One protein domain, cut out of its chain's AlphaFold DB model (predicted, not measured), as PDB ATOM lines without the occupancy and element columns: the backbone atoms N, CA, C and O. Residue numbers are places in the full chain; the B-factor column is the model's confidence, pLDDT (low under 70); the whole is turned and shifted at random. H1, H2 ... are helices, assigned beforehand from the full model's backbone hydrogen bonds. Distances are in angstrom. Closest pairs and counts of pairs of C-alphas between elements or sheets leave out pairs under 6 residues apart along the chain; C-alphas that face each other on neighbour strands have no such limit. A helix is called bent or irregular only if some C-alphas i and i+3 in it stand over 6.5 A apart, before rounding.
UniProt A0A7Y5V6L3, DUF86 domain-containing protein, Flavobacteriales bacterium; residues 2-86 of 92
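What this domain is: This is residues 2 to 86 of the 92 residues of the protein "DUF86 domain-containing protein" of Flavobacteriales bacterium (UniProt A0A7Y5V6L3). One long helix, H4, is the spine; H1 packs on it, H6 and H7 cross it at steep tilts, short H2 and H3 gather near its first residues, and H5 lies beyond its last. The printed part has 85 residues with seven named helices, H1 to H7 in chain order, and no named strand: all helix, with mostly crossed packing. It is compact, with a radius of gyration of the C-alphas of 13.0 A and spans of 41 by 29 by 17 A.

Where its parts are: H1, residues 2 to 10, begins at C-alpha 2 (34.642, -30.787, -40.691). H2 is residues 12 to 15 and H3 residues 17 to 22. H4, residues 24 to 43, is 28.7 A long. H5 is residues 46 to 51. H6, residues 57 to 66, is 14.3 A long and only just irregular: C-alphas 61 and 64 are 6.7 A apart. H7, residues 76 to 86, is 15.7 A long and ends at C-alpha 86 (31.786, -43.235, -41.803).

How they stand to each other: H4 is the hub, touching five helices; the distances here are between closest C-alphas. Its residues 34 to 42 touch H6, Gly 38 to Ile 61 at 4.3 A, a steep tilt of 41 degrees, opposite ways. Residues 30 to 37 touch H1, Ala 4 to Leu 33 at 5.3 A, a shallow tilt of 33 degrees, only just short of steep, opposite ways. Residues 27 to 34 touch H7, Val 31 to Val 79 at 6.9 A. H2 touches H7, Ala 15 to Ala 80 at 4.3 A. H3 touches H4 only at the corner, Leu 20 to Arg 27 at 4.7 A. H5 touches no helix. Every O i to N i+4 pair is within hydrogen-bond range in H1, H3, H4 and H5, against 4 of 6 in H6 and 6 of 7 in H7; H2 is too short for such a pair.

The domain as a whole: C-alphas 22 and 47, the two farthest apart, are 41.4 A apart. The printed part has no cut and no long link. Residues 67 to 72 and 85 to 86 have pLDDT under 70.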
ATOM      1  N   LEU A   2      36.102 -30.905 -40.807       86.75
ATOM      2  CA  LEU A   2      34.642 -30.787 -40.691       86.75
ATOM      3  C   LEU A   2      33.990 -30.385 -42.018       86.75
ATOM      4  O   LEU A   2      33.156 -31.133 -42.497       86.75
ATOM      5  N   ASP A   3      34.499 -29.353 -42.698       92.50
ATOM      6  CA  ASP A   3      33.980 -28.956 -44.015       92.50
ATOM      7  C   ASP A   3      33.971 -30.112 -45.030       92.50
ATOM      8  O   ASP A   3      33.033 -30.265 -45.800       92.50
ATOM      9  N   ALA A   4      35.003 -30.966 -45.039       90.75
ATOM     10  CA  ALA A   4      35.071 -32.092 -45.973       90.75
ATOM     11  C   ALA A   4      34.073 -33.206 -45.619       90.75
ATOM     12  O   ALA A   4      33.531 -33.845 -46.516       90.75
ATOM     13  N   ILE A   5      33.829 -33.415 -44.321       89.25
ATOM     14  CA  ILE A   5      32.791 -34.324 -43.826       89.25
ATOM     15  C   ILE A   5      31.417 -33.778 -44.223       89.25
ATOM     16  O   ILE A   5      30.657 -34.493 -44.863       89.25
ATOM     17  N   GLU A   6      31.144 -32.498 -43.965       90.81
ATOM     18  CA  GLU A   6      29.883 -31.841 -44.329       90.81
ATOM     19  C   GLU A   6      29.602 -31.926 -45.836       90.81
ATOM     20  O   GLU A   6      28.472 -32.190 -46.240       90.81
ATOM     21  N   GLN A   7      30.620 -31.760 -46.688       92.56
ATOM     22  CA  GLN A   7      30.458 -31.920 -48.139       92.56
ATOM     23  C   GLN A   7      30.128 -33.364 -48.550       92.56
ATOM     24  O   GLN A   7      29.335 -33.564 -49.472       92.56
ATOM     25  N   LEU A   8      30.709 -34.372 -47.887       90.69
ATOM     26  CA  LEU A   8      30.351 -35.774 -48.127       90.69
ATOM     27  C   LEU A   8      28.921 -36.072 -47.652       90.69
ATOM     28  O   LEU A   8      28.174 -36.743 -48.361       90.69
ATOM     29  N   GLU A   9      28.523 -35.541 -46.496       88.38
ATOM     30  CA  GLU A   9      27.182 -35.707 -45.919       88.38
ATOM     31  C   GLU A   9      26.093 -35.019 -46.744       88.38
ATOM     32  O   GLU A   9      25.024 -35.589 -46.969       88.38
ATOM     33  N   ALA A  10      26.375 -33.822 -47.257       91.25
ATOM     34  CA  ALA A  10      25.456 -33.070 -48.101       91.25
ATOM     35  C   ALA A  10      25.231 -33.721 -49.476       91.25
ATOM     36  O   ALA A  10      24.272 -33.372 -50.169       91.25
ATOM     37  N   ASN A  11      26.098 -34.652 -49.888       92.44
ATOM     38  CA  ASN A  11      26.046 -35.269 -51.204       92.44
ATOM     39  C   ASN A  11      25.986 -36.805 -51.111       92.44
ATOM     40  O   ASN A  11      27.000 -37.482 -51.294       92.44
ATOM     41  N   PRO A  12      24.791 -37.390 -50.887       90.00
ATOM     42  CA  PRO A  12      24.626 -38.836 -50.714       90.00
ATOM     43  C   PRO A  12      25.035 -39.655 -51.948       90.00
ATOM     44  O   PRO A  12      25.267 -40.859 -51.834       90.00
ATOM     45  N   ALA A  13      25.173 -39.025 -53.121       93.44
ATOM     46  CA  ALA A  13      25.713 -39.675 -54.312       93.44
ATOM     47  C   ALA A  13      27.168 -40.143 -54.114       93.44
ATOM     48  O   ALA A  13      27.571 -41.128 -54.727       93.44
ATOM     49  N   CYS A  14      27.924 -39.520 -53.200       92.38
ATOM     50  CA  CYS A  14      29.267 -39.955 -52.807       92.38
ATOM     51  C   CYS A  14      29.302 -41.380 -52.222       92.38
ATOM     52  O   CYS A  14      30.356 -42.005 -52.220       92.38
ATOM     53  N   ALA A  15      28.172 -41.896 -51.724       91.75
ATOM     54  CA  ALA A  15      28.043 -43.254 -51.189       91.75
ATOM     55  C   ALA A  15      27.453 -44.257 -52.203       91.75
ATOM     56  O   ALA A  15      27.145 -45.392 -51.843       91.75
ATOM     57  N   SER A  16      27.245 -43.848 -53.459       93.12
ATOM     58  CA  SER A  16      26.678 -44.689 -54.516       93.12
ATOM     59  C   SER A  16      27.757 -45.058 -55.525       93.12
ATOM     60  O   SER A  16      28.158 -44.222 -56.332       93.12
ATOM     61  N   GLU A  17      28.184 -46.322 -55.522       92.94
ATOM     62  CA  GLU A  17      29.133 -46.865 -56.507       92.94
ATOM     63  C   GLU A  17      28.698 -46.536 -57.939       92.94
ATOM     64  O   GLU A  17      29.471 -45.983 -58.714       92.94
ATOM     65  N   LYS A  18      27.412 -46.742 -58.252       94.81
ATOM     66  CA  LYS A  18      26.848 -46.421 -59.566       94.81
ATOM     67  C   LYS A  18      27.015 -44.942 -59.933       94.81
ATOM     68  O   LYS A  18      27.389 -44.632 -61.058       94.81
ATOM     69  N   ALA A  19      26.728 -44.026 -59.004       95.50
ATOM     70  CA  ALA A  19      26.863 -42.595 -59.279       95.50
ATOM     71  C   ALA A  19      28.335 -42.209 -59.479       95.50
ATOM     72  O   ALA A  19      28.656 -41.414 -60.359       95.50
ATOM     73  N   LEU A  20      29.229 -42.808 -58.689       93.75
ATOM     74  CA  LEU A  20      30.668 -42.625 -58.823       93.75
ATOM     75  C   LEU A  20      31.196 -43.199 -60.138       93.75
ATOM     76  O   LEU A  20      32.129 -42.632 -60.687       93.75
ATOM     77  N   ASP A  21      30.639 -44.287 -60.666       93.69
ATOM     78  CA  ASP A  21      31.020 -44.829 -61.976       93.69
ATOM     79  C   ASP A  21      30.597 -43.902 -63.121       93.69
ATOM     80  O   ASP A  21      31.391 -43.627 -64.027       93.69
ATOM     81  N   GLU A  22      29.365 -43.393 -63.054       96.31
ATOM     82  CA  GLU A  22      28.739 -42.569 -64.092       96.31
ATOM     83  C   GLU A  22      29.291 -41.131 -64.134       96.31
ATOM     84  O   GLU A  22      29.330 -40.526 -65.208       96.31
ATOM     85  N   ASP A  23      29.767 -40.594 -63.005       96.44
ATOM     86  CA  ASP A  23      30.284 -39.226 -62.896       96.44
ATOM     87  C   ASP A  23      31.735 -39.191 -62.385       96.44
ATOM     88  O   ASP A  23      32.043 -39.376 -61.204       96.44
ATOM     89  N   ALA A  24      32.658 -38.881 -63.300       92.75
ATOM     90  CA  ALA A  24      34.074 -38.750 -62.983       92.75
ATOM     91  C   ALA A  24      34.375 -37.595 -62.016       92.75
ATOM     92  O   ALA A  24      35.264 -37.731 -61.179       92.75
ATOM     93  N   MET A  25      33.658 -36.472 -62.111       95.31
ATOM     94  CA  MET A  25      33.874 -35.324 -61.230       95.31
ATOM     95  C   MET A  25      33.386 -35.618 -59.820       95.31
ATOM     96  O   MET A  25      34.092 -35.288 -58.866       95.31
ATOM     97  N   LEU A  26      32.239 -36.293 -59.689       95.50
ATOM     98  CA  LEU A  26      31.776 -36.807 -58.403       95.50
ATOM     99  C   LEU A  26      32.834 -37.739 -57.810       95.50
ATOM    100  O   LEU A  26      33.307 -37.495 -56.707       95.50
ATOM    101  N   ARG A  27      33.298 -38.731 -58.576       93.31
ATOM    102  CA  ARG A  27      34.318 -39.690 -58.131       93.31
ATOM    103  C   ARG A  27      35.609 -39.034 -57.660       93.31
ATOM    104  O   ARG A  27      36.074 -39.320 -56.557       93.31
ATOM    105  N   PHE A  28      36.198 -38.154 -58.468       92.69
ATOM    106  CA  PHE A  28      37.433 -37.466 -58.089       92.69
ATOM    107  C   PHE A  28      37.216 -36.506 -56.912       92.69
ATOM    108  O   PHE A  28      38.078 -36.415 -56.038       92.69
ATOM    109  N   GLY A  29      36.063 -35.835 -56.847       94.50
ATOM    110  CA  GLY A  29      35.678 -34.994 -55.715       94.50
ATOM    111  C   GLY A  29      35.562 -35.791 -54.416       94.50
ATOM    112  O   GLY A  29      36.180 -35.425 -53.419       94.50
ATOM    113  N   THR A  30      34.852 -36.920 -54.439       93.25
ATOM    114  CA  THR A  30      34.693 -37.819 -53.288       93.25
ATOM    115  C   THR A  30      36.041 -38.339 -52.798       93.25
ATOM    116  O   THR A  30      36.335 -38.238 -51.606       93.25
ATOM    117  N   VAL A  31      36.906 -38.814 -53.704       91.50
ATOM    118  CA  VAL A  31      38.276 -39.224 -53.350       91.50
ATOM    119  C   VAL A  31      39.028 -38.073 -52.687       91.50
ATOM    120  O   VAL A  31      39.653 -38.271 -51.645       91.50
ATOM    121  N   LYS A  32      38.921 -36.852 -53.226       92.50
ATOM    122  CA  LYS A  32      39.627 -35.701 -52.660       92.50
ATOM    123  C   LYS A  32      39.163 -35.355 -51.247       92.50
ATOM    124  O   LYS A  32      39.988 -35.020 -50.397       92.50
ATOM    125  N   LEU A  33      37.862 -35.441 -50.987       93.12
ATOM    126  CA  LEU A  33      37.301 -35.209 -49.657       93.12
ATOM    127  C   LEU A  33      37.809 -36.257 -48.657       93.12
ATOM    128  O   LEU A  33      38.247 -35.889 -47.567       93.12
ATOM    129  N   ILE A  34      37.852 -37.534 -49.052       90.62
ATOM    130  CA  ILE A  34      38.399 -38.616 -48.218       90.62
ATOM    131  C   ILE A  34      39.888 -38.384 -47.911       90.62
ATOM    132  O   ILE A  34      40.305 -38.521 -46.759       90.62
ATOM    133  N   GLU A  35      40.691 -37.977 -48.899       90.25
ATOM    134  CA  GLU A  35      42.102 -37.623 -48.682       90.25
ATOM    135  C   GLU A  35      42.267 -36.496 -47.655       90.25
ATOM    136  O   GLU A  35      43.108 -36.592 -46.762       90.25
ATOM    137  N   ILE A  36      41.462 -35.432 -47.766       91.81
ATOM    138  CA  ILE A  36      41.500 -34.286 -46.846       91.81
ATOM    139  C   ILE A  36      41.169 -34.727 -45.418       91.81
ATOM    140  O   ILE A  36      41.812 -34.272 -44.470       91.81
ATOM    141  N   ILE A  37      40.181 -35.610 -45.252       90.81
ATOM    142  CA  ILE A  37      39.797 -36.147 -43.943       90.81
ATOM    143  C   ILE A  37      40.936 -36.990 -43.360       90.81
ATOM    144  O   ILE A  37      41.326 -36.769 -42.213       90.81
ATOM    145  N   GLY A  38      41.509 -37.902 -44.149       89.88
ATOM    146  CA  GLY A  38      42.614 -38.761 -43.718       89.88
ATOM    147  C   GLY A  38      43.871 -37.978 -43.332       89.88
ATOM    148  O   GLY A  38      44.480 -38.255 -42.297       89.88
ATOM    149  N   GLU A  39      44.243 -36.964 -44.118       91.81
ATOM    150  CA  GLU A  39      45.398 -36.107 -43.828       91.81
ATOM    151  C   GLU A  39      45.163 -35.272 -42.565       91.81
ATOM    152  O   GLU A  39      46.010 -35.245 -41.671       91.81
ATOM    153  N   ALA A  40      43.982 -34.660 -42.426       91.25
ATOM    154  CA  ALA A  40      43.649 -33.895 -41.230       91.25
ATOM    155  C   ALA A  40      43.626 -34.774 -39.968       91.25
ATOM    156  O   ALA A  40      44.148 -34.365 -38.933       91.25
ATOM    157  N   ALA A  41      43.093 -35.998 -40.057       90.75
ATOM    158  CA  ALA A  41      43.123 -36.970 -38.965       90.75
ATOM    159  C   ALA A  41      44.557 -37.386 -38.590       90.75
ATOM    160  O   ALA A  41      44.852 -37.607 -37.414       90.75
ATOM    161  N   ASN A  42      45.467 -37.463 -39.566       91.44
ATOM    162  CA  ASN A  42      46.876 -37.776 -39.330       91.44
ATOM    163  C   ASN A  42      47.624 -36.636 -38.617       91.44
ATOM    164  O   ASN A  42      48.545 -36.894 -37.842       91.44
ATOM    165  N   MET A  43      47.205 -35.388 -38.845       93.56
ATOM    166  CA  MET A  43      47.760 -34.203 -38.183       93.56
ATOM    167  C   MET A  43      47.295 -34.038 -36.728       93.56
ATOM    168  O   MET A  43      47.886 -33.247 -35.991       93.56
ATOM    169  N   LEU A  44      46.262 -34.765 -36.288       91.88
ATOM    170  CA  LEU A  44      45.821 -34.730 -34.894       91.88
ATOM    171  C   LEU A  44      46.885 -35.334 -33.970       91.88
ATOM    172  O   LEU A  44      47.495 -36.376 -34.254       91.88
ATOM    173  N   THR A  45      47.081 -34.700 -32.813       93.50
ATOM    174  CA  THR A  45      48.045 -35.190 -31.826       93.50
ATOM    175  C   THR A  45      47.628 -36.562 -31.295       93.50
ATOM    176  O   THR A  45      46.493 -37.025 -31.467       93.50
ATOM    177  N   LYS A  46      48.570 -37.266 -30.664       90.56
ATOM    178  CA  LYS A  46      48.263 -38.568 -30.071       90.56
ATOM    179  C   LYS A  46      47.219 -38.416 -28.965       90.56
ATOM    180  O   LYS A  46      46.317 -39.239 -28.899       90.56
ATOM    181  N   GLU A  47      47.307 -37.348 -28.179       94.06
ATOM    182  CA  GLU A  47      46.409 -37.035 -27.067       94.06
ATOM    183  C   GLU A  47      44.958 -36.928 -27.545       94.06
ATOM    184  O   GLU A  47      44.097 -37.623 -27.007       94.06
ATOM    185  N   VAL A  48      44.708 -36.151 -28.608       91.00
ATOM    186  CA  VAL A  48      43.368 -35.997 -29.205       91.00
ATOM    187  C   VAL A  48      42.834 -37.333 -29.719       91.00
ATOM    188  O   VAL A  48      41.683 -37.685 -29.484       91.00
ATOM    189  N   ARG A  49      43.669 -38.127 -30.395       90.38
ATOM    190  CA  ARG A  49      43.234 -39.440 -30.891       90.38
ATOM    191  C   ARG A  49      42.938 -40.416 -29.751       90.38
ATOM    192  O   ARG A  49      41.987 -41.184 -29.826       90.38
ATOM    193  N   THR A  50      43.722 -40.374 -28.675       90.38
ATOM    194  CA  THR A  50      43.499 -41.225 -27.497       90.38
ATOM    195  C   THR A  50      42.307 -40.793 -26.649       90.38
ATOM    196  O   THR A  50      41.744 -41.642 -25.965       90.38
ATOM    197  N   SER A  51      41.904 -39.517 -26.690       92.88
ATOM    198  CA  SER A  51      40.705 -39.036 -25.991       92.88
ATOM    199  C   SER A  51      39.401 -39.394 -26.707       92.88
ATOM    200  O   SER A  51      38.342 -39.262 -26.106       92.88
ATOM    201  N   HIS A  52      39.488 -39.866 -27.955       86.75
ATOM    202  CA  HIS A  52      38.359 -40.268 -28.795       86.75
ATOM    203  C   HIS A  52      38.544 -41.693 -29.347       86.75
ATOM    204  O   HIS A  52      38.692 -41.871 -30.560       86.75
ATOM    205  N   PRO A  53      38.613 -42.729 -28.489       86.75
ATOM    206  CA  PRO A  53      38.831 -44.110 -28.923       86.75
ATOM    207  C   PRO A  53      37.658 -44.700 -29.724       86.75
ATOM    208  O   PRO A  53      37.837 -45.707 -30.406       86.75
ATOM    209  N   GLU A  54      36.471 -44.093 -29.651       84.75
ATOM    210  CA  GLU A  54      35.296 -44.437 -30.455       84.75
ATOM    211  C   GLU A  54      35.492 -44.149 -31.947       84.75
ATOM    212  O   GLU A  54      34.845 -44.771 -32.791       84.75
ATOM    213  N   VAL A  55      36.396 -43.225 -32.283       80.38
ATOM    214  CA  VAL A  55      36.704 -42.874 -33.665       80.38
ATOM    215  C   VAL A  55      37.796 -43.815 -34.189       80.38
ATOM    216  O   VAL A  55      38.873 -43.915 -33.594       80.38
ATOM    217  N   PRO A  56      37.590 -44.493 -35.334       82.19
ATOM    218  CA  PRO A  56      38.559 -45.438 -35.880       82.19
ATOM    219  C   PRO A  56      39.712 -44.712 -36.601       82.19
ATOM    220  O   PRO A  56      39.888 -44.836 -37.813       82.19
ATOM    221  N   TRP A  57      40.531 -43.961 -35.857       86.19
ATOM    222  CA  TRP A  57      41.580 -43.080 -36.393       86.19
ATOM    223  C   TRP A  57      42.527 -43.764 -37.374       86.19
ATOM    224  O   TRP A  57      42.818 -43.210 -38.428       86.19
ATOM    225  N   ASN A  58      42.991 -44.973 -37.052       85.12
ATOM    226  CA  ASN A  58      43.908 -45.715 -37.921       85.12
ATOM    227  C   ASN A  58      43.275 -46.042 -39.274       85.12
ATOM    228  O   ASN A  58      43.958 -46.029 -40.295       85.12
ATOM    229  N   LEU A  59      41.970 -46.314 -39.278       81.06
ATOM    230  CA  LEU A  59      41.240 -46.605 -40.497       81.06
ATOM    231  C   LEU A  59      41.049 -45.325 -41.317       81.06
ATOM    232  O   LEU A  59      41.388 -45.336 -42.494       81.06
ATOM    233  N   ILE A  60      40.650 -44.215 -40.684       83.25
ATOM    234  CA  ILE A  60      40.515 -42.888 -41.320       83.25
ATOM    235  C   ILE A  60      41.832 -42.419 -41.942       83.25
ATOM    236  O   ILE A  60      41.876 -42.037 -43.109       83.25
ATOM    237  N   ILE A  61      42.929 -42.516 -41.195       87.31
ATOM    238  CA  ILE A  61      44.269 -42.171 -41.684       87.31
ATOM    239  C   ILE A  61      44.682 -43.103 -42.832       87.31
ATOM    240  O   ILE A  61      45.316 -42.660 -43.787       87.31
ATOM    241  N   GLY A  62      44.311 -44.383 -42.765       82.88
ATOM    242  CA  GLY A  62      44.615 -45.385 -43.785       82.88
ATOM    243  C   GLY A  62      43.817 -45.248 -45.087       82.88
ATOM    244  O   GLY A  62      44.252 -45.786 -46.107       82.88
ATOM    245  N   MET A  63      42.695 -44.513 -45.098       79.12
ATOM    246  CA  MET A  63      41.821 -44.383 -46.279       79.12
ATOM    247  C   MET A  63      42.570 -43.860 -47.508       79.12
ATOM    248  O   MET A  63      42.379 -44.377 -48.607       79.12
ATOM    249  N   ARG A  64      43.503 -42.917 -47.320       72.94
ATOM    250  CA  ARG A  64      44.351 -42.376 -48.398       72.94
ATOM    251  C   ARG A  64      45.146 -43.449 -49.150       72.94
ATOM    252  O   ARG A  64      45.465 -43.259 -50.313       72.94
ATOM    253  N   HIS A  65      45.500 -44.556 -48.495       70.44
ATOM    254  CA  HIS A  65      46.270 -45.638 -49.115       70.44
ATOM    255  C   HIS A  65      45.362 -46.649 -49.813       70.44
ATOM    256  O   HIS A  65      45.743 -47.208 -50.839       70.44
ATOM    257  N   ARG A  66      44.149 -46.861 -49.284       70.44
ATOM    258  CA  ARG A  66      43.169 -47.802 -49.845       70.44
ATOM    259  C   ARG A  66      42.631 -47.333 -51.203       70.44
ATOM    260  O   ARG A  66      42.328 -48.167 -52.042       70.44
ATOM    261  N   LEU A  67      42.575 -46.018 -51.430       69.62
ATOM    262  CA  LEU A  67      42.091 -45.413 -52.681       69.62
ATOM    263  C   LEU A  67      43.127 -45.359 -53.816       69.62
ATOM    264  O   LEU A  67      42.770 -45.051 -54.948       69.62
ATOM    265  N   VAL A  68      44.404 -45.624 -53.517       60.97
ATOM    266  CA  VAL A  68      45.535 -45.424 -54.448       60.97
ATOM    267  C   VAL A  68      46.183 -46.758 -54.853       60.97
ATOM    268  O   VAL A  68      47.195 -46.786 -55.550       60.97
ATOM    269  N   HIS A  69      45.609 -47.891 -54.437       58.69
ATOM    270  CA  HIS A  69      46.113 -49.205 -54.827       58.69
ATOM    271  C   HIS A  69      45.844 -49.433 -56.326       58.69
ATOM    272  O   HIS A  69      44.699 -49.544 -56.742       58.69
ATOM    273  N   ASP A  70      46.930 -49.460 -57.106       48.62
ATOM    274  CA  ASP A  70      47.015 -49.320 -58.565       48.62
ATOM    275  C   ASP A  70      46.627 -47.929 -59.092       48.62
ATOM    276  O   ASP A  70      45.508 -47.701 -59.542       48.62
ATOM    277  N   TYR A  71      47.622 -47.025 -59.113       52.47
ATOM    278  CA  TYR A  71      47.688 -45.642 -59.640       52.47
ATOM    279  C   TYR A  71      46.909 -45.295 -60.936       52.47
ATOM    280  O   TYR A  71      46.904 -44.137 -61.352       52.47
ATOM    281  N   PHE A  72      46.257 -46.256 -61.587       56.38
ATOM    282  CA  PHE A  72      45.476 -46.093 -62.806       56.38
ATOM    283  C   PHE A  72      43.966 -46.316 -62.642       56.38
ATOM    284  O   PHE A  72      43.221 -45.906 -63.535       56.38
ATOM    285  N   ARG A  73      43.479 -46.937 -61.557       70.25
ATOM    286  CA  ARG A  73      42.036 -47.161 -61.358       70.25
ATOM    287  C   ARG A  73      41.605 -46.888 -59.924       70.25
ATOM    288  O   ARG A  73      42.017 -47.569 -58.999       70.25
ATOM    289  N   ILE A  74      40.715 -45.909 -59.777       82.06
ATOM    290  CA  ILE A  74      39.941 -45.712 -58.552       82.06
ATOM    291  C   ILE A  74      38.876 -46.806 -58.512       82.06
ATOM    292  O   ILE A  74      38.040 -46.872 -59.413       82.06
ATOM    293  N   ASP A  75      38.907 -47.638 -57.476       86.75
ATOM    294  CA  ASP A  75      37.850 -48.603 -57.187       86.75
ATOM    295  C   ASP A  75      36.665 -47.872 -56.528       86.75
ATOM    296  O   ASP A  75      36.725 -47.454 -55.369       86.75
ATOM    297  N   THR A  76      35.600 -47.650 -57.297       88.19
ATOM    298  CA  THR A  76      34.391 -46.931 -56.871       88.19
ATOM    299  C   THR A  76      33.601 -47.681 -55.811       88.19
ATOM    300  O   THR A  76      32.965 -47.033 -54.977       88.19
ATOM    301  N   SER A  77      33.703 -49.012 -55.772       88.19
ATOM    302  CA  SER A  77      33.109 -49.830 -54.715       88.19
ATOM    303  C   SER A  77      33.782 -49.539 -53.373       88.19
ATOM    304  O   SER A  77      33.107 -49.295 -52.372       88.19
ATOM    305  N   VAL A  78      35.115 -49.428 -53.370       85.19
ATOM    306  CA  VAL A  78      35.905 -49.067 -52.185       85.19
ATOM    307  C   VAL A  78      35.634 -47.623 -51.759       85.19
ATOM    308  O   VAL A  78      35.517 -47.351 -50.565       85.19
ATOM    309  N   VAL A  79      35.514 -46.687 -52.707       87.94
ATOM    310  CA  VAL A  79      35.151 -45.293 -52.396       87.94
ATOM    311  C   VAL A  79      33.776 -45.233 -51.725       87.94
ATOM    312  O   VAL A  79      33.649 -44.638 -50.655       87.94
ATOM    313  N   ALA A  80      32.764 -45.877 -52.314       88.25
ATOM    314  CA  ALA A  80      31.407 -45.905 -51.774       88.25
ATOM    315  C   ALA A  80      31.350 -46.573 -50.389       88.25
ATOM    316  O   ALA A  80      30.687 -46.059 -49.489       88.25
ATOM    317  N   GLU A  81      32.084 -47.677 -50.199       85.56
ATOM    318  CA  GLU A  81      32.234 -48.362 -48.910       85.56
ATOM    319  C   GLU A  81      32.786 -47.403 -47.844       85.56
ATOM    320  O   GLU A  81      32.201 -47.256 -46.771       85.56
ATOM    321  N   VAL A  82      33.880 -46.700 -48.148       82.00
ATOM    322  CA  VAL A  82      34.519 -45.763 -47.214       82.00
ATOM    323  C   VAL A  82      33.570 -44.630 -46.811       82.00
ATOM    324  O   VAL A  82      33.508 -44.280 -45.633       82.00
ATOM    325  N   VAL A  83      32.791 -44.082 -47.745       83.56
ATOM    326  CA  VAL A  83      31.789 -43.051 -47.422       83.56
ATOM    327  C   VAL A  83      30.647 -43.641 -46.581       83.56
ATOM    328  O   VAL A  83      30.240 -43.045 -45.582       83.56
ATOM    329  N   GLY A  84      30.160 -44.832 -46.937       73.94
ATOM    330  CA  GLY A  84      29.034 -45.493 -46.273       73.94
ATOM    331  C   GLY A  84      29.318 -45.992 -44.852       73.94
ATOM    332  O   GLY A  84      28.392 -46.079 -44.048       73.94
ATOM    333  N   ILE A  85      30.577 -46.299 -44.518       65.31
ATOM    334  CA  ILE A  85      30.981 -46.759 -43.177       65.31
ATOM    335  C   ILE A  85      31.146 -45.587 -42.187       65.31
ATOM    336  O   ILE A  85      31.053 -45.799 -40.976       65.31
ATOM    337  N   HIS A  86      31.355 -44.351 -42.661       57.66
ATOM    338  CA  HIS A  86      31.786 -43.235 -41.803       57.66
ATOM    339  C   HIS A  86      30.894 -42.007 -41.767       57.66
ATOM    340  O   HIS A  86      31.121 -41.154 -40.913       57.66
TER     341      HIS A  86